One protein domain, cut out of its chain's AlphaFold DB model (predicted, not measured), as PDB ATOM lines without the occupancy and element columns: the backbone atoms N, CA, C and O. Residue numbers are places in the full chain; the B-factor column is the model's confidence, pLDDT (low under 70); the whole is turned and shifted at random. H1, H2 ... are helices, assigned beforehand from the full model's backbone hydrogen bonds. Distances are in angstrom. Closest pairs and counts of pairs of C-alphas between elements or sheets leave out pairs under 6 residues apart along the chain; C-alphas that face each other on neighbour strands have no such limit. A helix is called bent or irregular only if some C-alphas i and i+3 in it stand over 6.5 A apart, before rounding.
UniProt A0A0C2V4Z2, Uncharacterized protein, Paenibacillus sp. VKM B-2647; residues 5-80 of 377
ATOM      1  N   GLU A   5      13.474  26.982  -0.244       89.12
ATOM      2  CA  GLU A   5      13.212  27.508   1.098       89.12
ATOM      3  C   GLU A   5      11.833  28.159   1.222       89.12
ATOM      4  O   GLU A   5      11.259  28.171   2.309       89.12
ATOM      5  N   ILE A   6      11.283  28.688   0.124       87.81
ATOM      6  CA  ILE A   6       9.991  29.391   0.145       87.81
ATOM      7  C   ILE A   6       8.821  28.442   0.428       87.81
ATOM      8  O   ILE A   6       7.769  28.889   0.867       87.81
ATOM      9  N   VAL A   7       9.024  27.143   0.191       87.38
ATOM     10  CA  VAL A   7       8.075  26.066   0.504       87.38
ATOM     11  C   VAL A   7       8.477  25.302   1.773       87.38
ATOM     12  O   VAL A   7       7.966  24.219   2.050       87.38
ATOM     13  N   GLY A   8       9.416  25.853   2.552       84.12
ATOM     14  CA  GLY A   8       9.859  25.290   3.825       84.12
ATOM     15  C   GLY A   8      10.742  24.046   3.710       84.12
ATOM     16  O   GLY A   8      10.918  23.361   4.713       84.12
ATOM     17  N   ILE A   9      11.297  23.747   2.527       88.44
ATOM     18  CA  ILE A   9      12.178  22.591   2.295       88.44
ATOM     19  C   ILE A   9      13.632  23.063   2.212       88.44
ATOM     20  O   ILE A   9      13.965  23.984   1.467       88.44
ATOM     21  N   THR A  10      14.518  22.410   2.963       85.44
ATOM     22  CA  THR A  10      15.944  22.777   3.051       85.44
ATOM     23  C   THR A  10      16.885  21.635   2.684       85.44
ATOM     24  O   THR A  10      17.918  21.880   2.058       85.44
ATOM     25  N   ASP A  11      16.525  20.405   3.051       86.19
ATOM     26  CA  ASP A  11      17.297  19.179   2.859       86.19
ATOM     27  C   ASP A  11      16.370  17.969   2.609       86.19
ATOM     28  O   ASP A  11      15.143  18.090   2.643       86.19
ATOM     29  N   PHE A  12      16.959  16.797   2.341       87.69
ATOM     30  CA  PHE A  12      16.210  15.554   2.112       87.69
ATOM     31  C   PHE A  12      15.424  15.067   3.333       87.69
ATOM     32  O   PHE A  12      14.404  14.404   3.161       87.69
ATOM     33  N   ASN A  13      15.855  15.395   4.554       83.50
ATOM     34  CA  ASN A  13      15.171  14.951   5.771       83.50
ATOM     35  C   ASN A  13      13.838  15.676   5.966       83.50
ATOM     36  O   ASN A  13      12.906  15.121   6.540       83.50
ATOM     37  N   ASN A  14      13.746  16.905   5.463       85.12
ATOM     38  CA  ASN A  14      12.540  17.724   5.473       85.12
ATOM     39  C   ASN A  14      11.794  17.698   4.120       85.12
ATOM     40  O   ASN A  14      10.982  18.573   3.817       85.12
ATOM     41  N   PHE A  15      12.081  16.715   3.263       87.50
ATOM     42  CA  PHE A  15      11.362  16.568   2.005       87.50
ATOM     43  C   PHE A  15       9.938  16.055   2.249       87.50
ATOM     44  O   PHE A  15       9.718  15.052   2.926       87.50
ATOM     45  N   ARG A  16       8.961  16.725   1.636       87.62
ATOM     46  CA  ARG A  16       7.549  16.336   1.639       87.62
ATOM     47  C   ARG A  16       6.937  16.576   0.265       87.62
ATOM     48  O   ARG A  16       7.433  17.399  -0.505       87.62
ATOM     49  N   LEU A  17       5.836  15.886  -0.023       85.75
ATOM     50  CA  LEU A  17       5.007  16.222  -1.179       85.75
ATOM     51  C   LEU A  17       4.469  17.648  -1.010       85.75
ATOM     52  O   LEU A  17       3.974  18.008   0.058       85.75
ATOM     53  N   LEU A  18       4.614  18.453  -2.058       86.75
ATOM     54  CA  LEU A  18       4.142  19.835  -2.081       86.75
ATOM     55  C   LEU A  18       2.619  19.854  -2.244       86.75
ATOM     56  O   LEU A  18       2.079  19.065  -3.021       86.75
ATOM     57  N   SER A  19       1.940  20.758  -1.532       89.38
ATOM     58  CA  SER A  19       0.549  21.100  -1.845       89.38
ATOM     59  C   SER A  19       0.481  21.834  -3.187       89.38
ATOM     60  O   SER A  19       1.489  22.364  -3.660       89.38
ATOM     61  N   ASP A  20      -0.703  21.908  -3.795       85.31
ATOM     62  CA  ASP A  20      -0.888  22.648  -5.052       85.31
ATOM     63  C   ASP A  20      -0.518  24.134  -4.902       85.31
ATOM     64  O   ASP A  20       0.070  24.731  -5.803       85.31
ATOM     65  N   GLU A  21      -0.789  24.713  -3.730       88.50
ATOM     66  CA  GLU A  21      -0.429  26.089  -3.375       88.50
ATOM     67  C   GLU A  21       1.094  26.267  -3.272       88.50
ATOM     68  O   GLU A  21       1.654  27.140  -3.939       88.50
ATOM     69  N   ASP A  22       1.779  25.400  -2.515       90.31
ATOM     70  CA  ASP A  22       3.242  25.424  -2.375       90.31
ATOM     71  C   ASP A  22       3.919  25.210  -3.744       90.31
ATOM     72  O   ASP A  22       4.881  25.897  -4.103       90.31
ATOM     73  N   ALA A  23       3.388  24.287  -4.552       89.69
ATOM     74  CA  ALA A  23       3.882  24.006  -5.893       89.69
ATOM     75  C   ALA A  23       3.725  25.210  -6.833       89.69
ATOM     76  O   ALA A  23       4.664  25.550  -7.560       89.69
ATOM     77  N   GLN A  24       2.572  25.884  -6.801       89.94
ATOM     78  CA  GLN A  24       2.317  27.067  -7.616       89.94
ATOM     79  C   GLN A  24       3.220  28.239  -7.210       89.94
ATOM     80  O   GLN A  24       3.766  28.918  -8.082       89.94
ATOM     81  N   VAL A  25       3.426  28.455  -5.907       91.50
ATOM     82  CA  VAL A  25       4.342  29.484  -5.387       91.50
ATOM     83  C   VAL A  25       5.772  29.226  -5.869       91.50
ATOM     84  O   VAL A  25       6.421  30.139  -6.387       91.50
ATOM     85  N   LEU A  26       6.243  27.976  -5.796       90.69
ATOM     86  CA  LEU A  26       7.569  27.590  -6.281       90.69
ATOM     87  C   LEU A  26       7.737  27.802  -7.788       90.69
ATOM     88  O   LEU A  26       8.732  28.391  -8.219       90.69
ATOM     89  N   VAL A  27       6.768  27.366  -8.596       88.31
ATOM     90  CA  VAL A  27       6.797  27.540 -10.057       88.31
ATOM     91  C   VAL A  27       6.773  29.020 -10.442       88.31
ATOM     92  O   VAL A  27       7.534  29.418 -11.323       88.31
ATOM     93  N   ASN A  28       5.980  29.852  -9.761       87.56
ATOM     94  CA  ASN A  28       5.899  31.295 -10.021       87.56
ATOM     95  C   ASN A  28       7.199  32.033  -9.677       87.56
ATOM     96  O   ASN A  28       7.630  32.933 -10.404       87.56
ATOM     97  N   GLU A  29       7.857  31.650  -8.586       86.81
ATOM     98  CA  GLU A  29       9.137  32.240  -8.200       86.81
ATOM     99  C   GLU A  29      10.252  31.822  -9.178       86.81
ATOM    100  O   GLU A  29      11.071  32.643  -9.602       86.81
ATOM    101  N   VAL A  30      10.259  30.555  -9.609       86.12
ATOM    102  CA  VAL A  30      11.164  30.072 -10.665       86.12
ATOM    103  C   VAL A  30      10.899  30.803 -11.983       86.12
ATOM    104  O   VAL A  30      11.849  31.253 -12.628       86.12
ATOM    105  N   PHE A  31       9.630  30.989 -12.354       83.50
ATOM    106  CA  PHE A  31       9.219  31.760 -13.525       83.50
ATOM    107  C   PHE A  31       9.767  33.188 -13.484       83.50
ATOM    108  O   PHE A  31      10.468  33.599 -14.406       83.50
ATOM    109  N   SER A  32       9.544  33.905 -12.381       79.94
ATOM    110  CA  SER A  32       9.964  35.302 -12.204       79.94
ATOM    111  C   SER A  32      11.479  35.491 -12.356       79.94
ATOM    112  O   SER A  32      11.955  36.520 -12.845       79.94
ATOM    113  N   ARG A  33      12.262  34.477 -11.968       78.50
ATOM    114  CA  ARG A  33      13.724  34.459 -12.126       78.50
ATOM    115  C   ARG A  33      14.169  34.115 -13.550       78.50
ATOM    116  O   ARG A  33      15.218  34.595 -13.981       78.50
ATOM    117  N   LEU A  34      13.406  33.293 -14.271       71.44
ATOM    118  CA  LEU A  34      13.722  32.832 -15.628       71.44
ATOM    119  C   LEU A  34      13.230  33.776 -16.729       71.44
ATOM    120  O   LEU A  34      13.907  33.900 -17.745       71.44
ATOM    121  N   GLU A  35      12.119  34.483 -16.525       63.97
ATOM    122  CA  GLU A  35      11.533  35.421 -17.498       63.97
ATOM    123  C   GLU A  35      12.506  36.554 -17.878       63.97
ATOM    124  O   GLU A  35      12.491  37.084 -18.988       63.97
ATOM    125  N   ARG A  36      13.435  36.884 -16.974       61.66
ATOM    126  CA  ARG A  36      14.488  37.889 -17.190       61.66
ATOM    127  C   ARG A  36      15.736  37.331 -17.884       61.66
ATOM    128  O   ARG A  36      16.654  38.091 -18.199       61.66
ATOM    129  N   MET A  37      15.805  36.020 -18.115       64.88
ATOM    130  CA  MET A  37      16.968  35.360 -18.700       64.88
ATOM    131  C   MET A  37      16.903  35.399 -20.230       64.88
ATOM    132  O   MET A  37      15.937  34.959 -20.855       64.88
ATOM    133  N   LYS A  38      17.972  35.902 -20.856       62.34
ATOM    134  CA  LYS A  38      18.144  35.848 -22.312       62.34
ATOM    135  C   LYS A  38      18.825  34.537 -22.699       62.34
ATOM    136  O   LYS A  38      19.873  34.197 -22.155       62.34
ATOM    137  N   ILE A  39      18.259  33.822 -23.669       62.75
ATOM    138  CA  ILE A  39      18.849  32.594 -24.213       62.75
ATOM    139  C   ILE A  39      20.182  32.952 -24.882       62.75
ATOM    140  O   ILE A  39      20.202  33.703 -25.856       62.75
ATOM    141  N   SER A  40      21.292  32.398 -24.389       58.31
ATOM    142  CA  SER A  40      22.659  32.785 -24.786       58.31
ATOM    143  C   SER A  40      22.943  32.687 -26.289       58.31
ATOM    144  O   SER A  40      23.726  33.472 -26.813       58.31
ATOM    145  N   LYS A  41      22.290  31.755 -26.996       53.47
ATOM    146  CA  LYS A  41      22.467  31.548 -28.444       53.47
ATOM    147  C   LYS A  41      21.627  32.464 -29.338       53.47
ATOM    148  O   LYS A  41      22.027  32.699 -30.470       53.47
ATOM    149  N   THR A  42      20.467  32.937 -28.883       53.62
ATOM    150  CA  THR A  42      19.502  33.671 -29.737       53.62
ATOM    151  C   THR A  42      19.184  35.076 -29.222       53.62
ATOM    152  O   THR A  42      18.595  35.895 -29.932       53.62
ATOM    153  N   GLY A  43      19.540  35.383 -27.973       58.09
ATOM    154  CA  GLY A  43      19.207  36.639 -27.304       58.09
ATOM    155  C   GLY A  43      17.699  36.886 -27.179       58.09
ATOM    156  O   GLY A  43      17.291  38.042 -27.055       58.09
ATOM    157  N   ALA A  44      16.871  35.844 -27.306       58.31
ATOM    158  CA  ALA A  44      15.434  35.894 -27.048       58.31
ATOM    159  C   ALA A  44      15.159  35.731 -25.545       58.31
ATOM    160  O   ALA A  44      15.977  35.141 -24.833       58.31
ATOM    161  N   LEU A  45      14.029  36.260 -25.068       60.66
ATOM    162  CA  LEU A  45      13.574  36.026 -23.696       60.66
ATOM    163  C   LEU A  45      13.178  34.555 -23.546       60.66
ATOM    164  O   LEU A  45      12.501  33.996 -24.411       60.66
ATOM    165  N   GLY A  46      13.652  33.912 -22.481       58.16
ATOM    166  CA  GLY A  46      13.224  32.564 -22.139       58.16
ATOM    167  C   GLY A  46      11.787  32.584 -21.623       58.16
ATOM    168  O   GLY A  46      11.479  33.310 -20.684       58.16
ATOM    169  N   HIS A  47      10.916  31.767 -22.215       62.31
ATOM    170  CA  HIS A  47       9.570  31.536 -21.698       62.31
ATOM    171  C   HIS A  47       9.556  30.229 -20.902       62.31
ATOM    172  O   HIS A  47       9.923  29.178 -21.429       62.31
ATOM    173  N   PHE A  48       9.147  30.293 -19.635       72.56
ATOM    174  CA  PHE A  48       8.959  29.124 -18.776       72.56
ATOM    175  C   PHE A  48       7.461  28.946 -18.526       72.56
ATOM    176  O   PHE A  48       6.878  29.632 -17.704       72.56
ATOM    177  N   LEU A  49       6.802  28.081 -19.289       69.56
ATOM    178  CA  LEU A  49       5.360  27.865 -19.164       69.56
ATOM    179  C   LEU A  49       5.113  26.446 -18.670       69.56
ATOM    180  O   LEU A  49       5.639  25.490 -19.240       69.56
ATOM    181  N   VAL A  50       4.309  26.321 -17.619       72.06
ATOM    182  CA  VAL A  50       3.907  25.040 -17.036       72.06
ATOM    183  C   VAL A  50       2.386  24.965 -17.104       72.06
ATOM    184  O   VAL A  50       1.700  25.885 -16.667       72.06
ATOM    185  N   HIS A  51       1.861  23.896 -17.703       73.12
ATOM    186  CA  HIS A  51       0.420  23.639 -17.726       73.12
ATOM    187  C   HIS A  51      -0.092  23.393 -16.301       73.12
ATOM    188  O   HIS A  51       0.639  22.791 -15.517       73.12
ATOM    189  N   GLY A  52      -1.330  23.791 -15.983       70.94
ATOM    190  CA  GLY A  52      -1.907  23.669 -14.632       70.94
ATOM    191  C   GLY A  52      -1.737  22.269 -14.032       70.94
ATOM    192  O   GLY A  52      -1.140  22.116 -12.973       70.94
ATOM    193  N   ASP A  53      -2.113  21.239 -14.791       69.12
ATOM    194  CA  ASP A  53      -1.982  19.832 -14.373       69.12
ATOM    195  C   ASP A  53      -0.531  19.373 -14.122       69.12
ATOM    196  O   ASP A  53      -0.294  18.341 -13.498       69.12
ATOM    197  N   MET A  54       0.461  20.116 -14.623       76.38
ATOM    198  CA  MET A  54       1.887  19.797 -14.504       76.38
ATOM    199  C   MET A  54       2.595  20.627 -13.430       76.38
ATOM    200  O   MET A  54       3.786  20.406 -13.200       76.38
ATOM    201  N   VAL A  55       1.901  21.552 -12.759       81.88
ATOM    202  CA  VAL A  55       2.486  22.437 -11.738       81.88
ATOM    203  C   VAL A  55       3.079  21.625 -10.588       81.88
ATOM    204  O   VAL A  55       4.279  21.735 -10.332       81.88
ATOM    205  N   ALA A  56       2.287  20.753  -9.958       82.00
ATOM    206  CA  ALA A  56       2.748  19.931  -8.840       82.00
ATOM    207  C   ALA A  56       3.895  18.968  -9.226       82.00
ATOM    208  O   ALA A  56       4.951  19.030  -8.587       82.00
ATOM    209  N   PRO A  57       3.793  18.156 -10.301       81.50
ATOM    210  CA  PRO A  57       4.900  17.303 -10.744       81.50
ATOM    211  C   PRO A  57       6.187  18.077 -11.062       81.50
ATOM    212  O   PRO A  57       7.282  17.644 -10.696       81.50
ATOM    213  N   THR A  58       6.071  19.237 -11.717       83.31
ATOM    214  CA  THR A  58       7.228  20.068 -12.082       83.31
ATOM    215  C   THR A  58       7.896  20.659 -10.846       83.31
ATOM    216  O   THR A  58       9.121  20.609 -10.729       83.31
ATOM    217  N   ALA A  59       7.108  21.185  -9.904       87.25
ATOM    218  CA  ALA A  59       7.613  21.733  -8.650       87.25
ATOM    219  C   ALA A  59       8.360  20.669  -7.831       87.25
ATOM    220  O   ALA A  59       9.472  20.914  -7.366       87.25
ATOM    221  N   ILE A  60       7.798  19.461  -7.721       87.81
ATOM    222  CA  ILE A  60       8.429  18.337  -7.017       87.81
ATOM    223  C   ILE A  60       9.757  17.950  -7.681       87.81
ATOM    224  O   ILE A  60      10.773  17.825  -6.996       87.81
ATOM    225  N   ALA A  61       9.781  17.812  -9.011       87.00
ATOM    226  CA  ALA A  61      10.994  17.457  -9.745       87.00
ATOM    227  C   ALA A  61      12.110  18.504  -9.577       87.00
ATOM    228  O   ALA A  61      13.272  18.146  -9.376       87.00
ATOM    229  N   LEU A  62      11.765  19.795  -9.618       89.00
ATOM    230  CA  LEU A  62      12.710  20.891  -9.388       89.00
ATOM    231  C   LEU A  62      13.263  20.884  -7.960       89.00
ATOM    232  O   LEU A  62      14.462  21.096  -7.777       89.00
ATOM    233  N   THR A  63      12.413  20.609  -6.968       89.56
ATOM    234  CA  THR A  63      12.828  20.497  -5.566       89.56
ATOM    235  C   THR A  63      13.817  19.355  -5.369       89.56
ATOM    236  O   THR A  63      14.893  19.573  -4.819       89.56
ATOM    237  N   ILE A  64      13.506  18.161  -5.879       87.81
ATOM    238  CA  ILE A  64      14.394  16.992  -5.792       87.81
ATOM    239  C   ILE A  64      15.736  17.275  -6.480       87.81
ATOM    240  O   ILE A  64      16.796  16.987  -5.921       87.81
ATOM    241  N   ALA A  65      15.711  17.880  -7.670       86.62
ATOM    242  CA  ALA A  65      16.930  18.219  -8.394       86.62
ATOM    243  C   ALA A  65      17.803  19.235  -7.630       86.62
ATOM    244  O   ALA A  65      19.024  19.089  -7.584       86.62
ATOM    245  N   GLU A  66      17.202  20.243  -6.991       88.19
ATOM    246  CA  GLU A  66      17.951  21.218  -6.188       88.19
ATOM    247  C   GLU A  66      18.505  20.594  -4.900       88.19
ATOM    248  O   GLU A  66      19.630  20.914  -4.516       88.19
ATOM    249  N   LEU A  67      17.780  19.669  -4.266       88.44
ATOM    250  CA  LEU A  67      18.274  18.919  -3.108       88.44
ATOM    251  C   LEU A  67      19.510  18.080  -3.462       88.44
ATOM    252  O   LEU A  67      20.540  18.204  -2.796       88.44
ATOM    253  N   HIS A  68      19.460  17.315  -4.556       85.25
ATOM    254  CA  HIS A  68      20.620  16.555  -5.037       85.25
ATOM    255  C   HIS A  68      21.801  17.457  -5.399       85.25
ATOM    256  O   HIS A  68      22.945  17.149  -5.067       85.25
ATOM    257  N   LYS A  69      21.540  18.600  -6.042       85.38
ATOM    258  CA  LYS A  69      22.576  19.594  -6.340       85.38
ATOM    259  C   LYS A  69      23.271  20.081  -5.060       85.38
ATOM    260  O   LYS A  69      24.496  20.195  -5.043       85.38
ATOM    261  N   ARG A  70      22.511  20.382  -4.000       87.25
ATOM    262  CA  ARG A  70      23.059  20.851  -2.712       87.25
ATOM    263  C   ARG A  70      23.893  19.781  -2.024       87.25
ATOM    264  O   ARG A  70      24.992  20.082  -1.567       87.25
ATOM    265  N   GLU A  71      23.399  18.547  -1.993       84.44
ATOM    266  CA  GLU A  71      24.110  17.401  -1.420       84.44
ATOM    267  C   GLU A  71      25.441  17.145  -2.143       84.44
ATOM    268  O   GLU A  71      26.488  17.018  -1.507       84.44
ATOM    269  N   ALA A  72      25.425  17.181  -3.479       81.19
ATOM    270  CA  ALA A  72      26.614  17.024  -4.313       81.19
ATOM    271  C   ALA A  72      27.524  18.270  -4.354       81.19
ATOM    272  O   ALA A  72      28.591  18.221  -4.969       81.19
ATOM    273  N   LYS A  73      27.115  19.385  -3.724       82.81
ATOM    274  CA  LYS A  73      27.774  20.704  -3.784       82.81
ATOM    275  C   LYS A  73      28.087  21.141  -5.221       82.81
ATOM    276  O   LYS A  73      29.188  21.605  -5.517       82.81
ATOM    277  N   ASP A  74      27.119  20.965  -6.114       76.69
ATOM    278  CA  ASP A  74      27.263  21.275  -7.534       76.69
ATOM    279  C   ASP A  74      26.698  22.662  -7.886       76.69
ATOM    280  O   ASP A  74      25.751  23.163  -7.278       76.69
ATOM    281  N   ASP A  75      27.253  23.274  -8.927       77.00
ATOM    282  CA  ASP A  75      26.772  24.538  -9.485       77.00
ATOM    283  C   ASP A  75      25.529  24.328 -10.370       77.00
ATOM    284  O   ASP A  75      24.698  25.229 -10.520       77.00
ATOM    285  N   TRP A  76      25.384  23.135 -10.959       73.25
ATOM    286  CA  TRP A  76      24.353  22.812 -11.951       73.25
ATOM    287  C   TRP A  76      23.204  22.007 -11.345       73.25
ATOM    288  O   TRP A  76      23.426  21.075 -10.584       73.25
ATOM    289  N   LEU A  77      21.965  22.338 -11.727       74.19
ATOM    290  CA  LEU A  77      20.760  21.647 -11.241       74.19
ATOM    291  C   LEU A  77      20.672  20.195 -11.732       74.19
ATOM    292  O   LEU A  77      20.168  19.328 -11.033       74.19
ATOM    293  N   LEU A  78      21.156  19.940 -12.948       69.94
ATOM    294  CA  LEU A  78      21.223  18.613 -13.550       69.94
ATOM    295  C   LEU A  78      22.573  18.475 -14.248       69.94
ATOM    296  O   LEU A  78      22.910  19.285 -15.118       69.94
ATOM    297  N   ARG A  79      23.342  17.447 -13.884       63.53
ATOM    298  CA  ARG A  79      24.647  17.154 -14.478       63.53
ATOM    299  C   ARG A  79      24.528  15.950 -15.411       63.53
ATOM    300  O   ARG A  79      24.181  14.857 -14.988       63.53
ATOM    301  N   LEU A  80      24.828  16.163 -16.693       57.25
ATOM    302  CA  LEU A  80      24.829  15.121 -17.733       57.25
ATOM    303  C   LEU A  80      26.254  14.689 -18.152       57.25
ATOM    304  O   LEU A  80      26.402  13.939 -19.115       57.25
TER     305      LEU A  80
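What this domain is: This is residues 5 to 80 of the 377 residues of an uncharacterized protein of Paenibacillus sp. VKM B-2647 (UniProt A0A0C2V4Z2). Two helices, H1 and H2, meet near their beginnings and spread apart as a wide V, with long loops reaching out beyond them. The link from H1 to H2, residues 35 to 51, swings far out past the end of H1 and comes back to the start of H2, while residues 5 to 19 make another long loop before H1, and the last residues fold back after H2. The printed part has 76 residues with two named helices, H1 then H2, and no named strand; its class is all helix, though only 35 residues are in named elements. It is only just compact, close to loose, with a radius of gyration of the C-alphas of 13.4 A and spans of 40 by 30 by 19 A.

How they stand to each other: H2, residues 52 to 71, touches H1, residues 20 to 34, with its residues 55 to 60 alone. Their closest C-alphas are those of Ala 23 and Ala 56, 5.2 A apart. The helices run the same way at a steep tilt of 69.8 degrees, only just short of about perpendicular. In H1 every O i to N i+4 pair is within hydrogen-bond range; in H2, 14 of 16 are.

Where its parts are: H2 is 29.8 A long, from C-alpha 52 at (-1.907, 23.669, -14.632) to C-alpha 71 at (24.110, 17.401, -1.420). It is irregular, with C-alphas 53 and 56 standing 7.3 A apart, and its line is a rough one. H1 is 20.7 A long and begins at C-alpha 20, (-0.888, 22.648, -5.052).

The domain as a whole: The two C-alphas farthest apart, those of Asn 13 and Thr 42, are 40.4 A apart. The link from H1 to H2 is long, with 17 residues. The printed part, residues 5 to 80, has no cut. Its mean pLDDT is 78.8, and residues 35 to 47, 49, 53 and 78 to 80 are under 70.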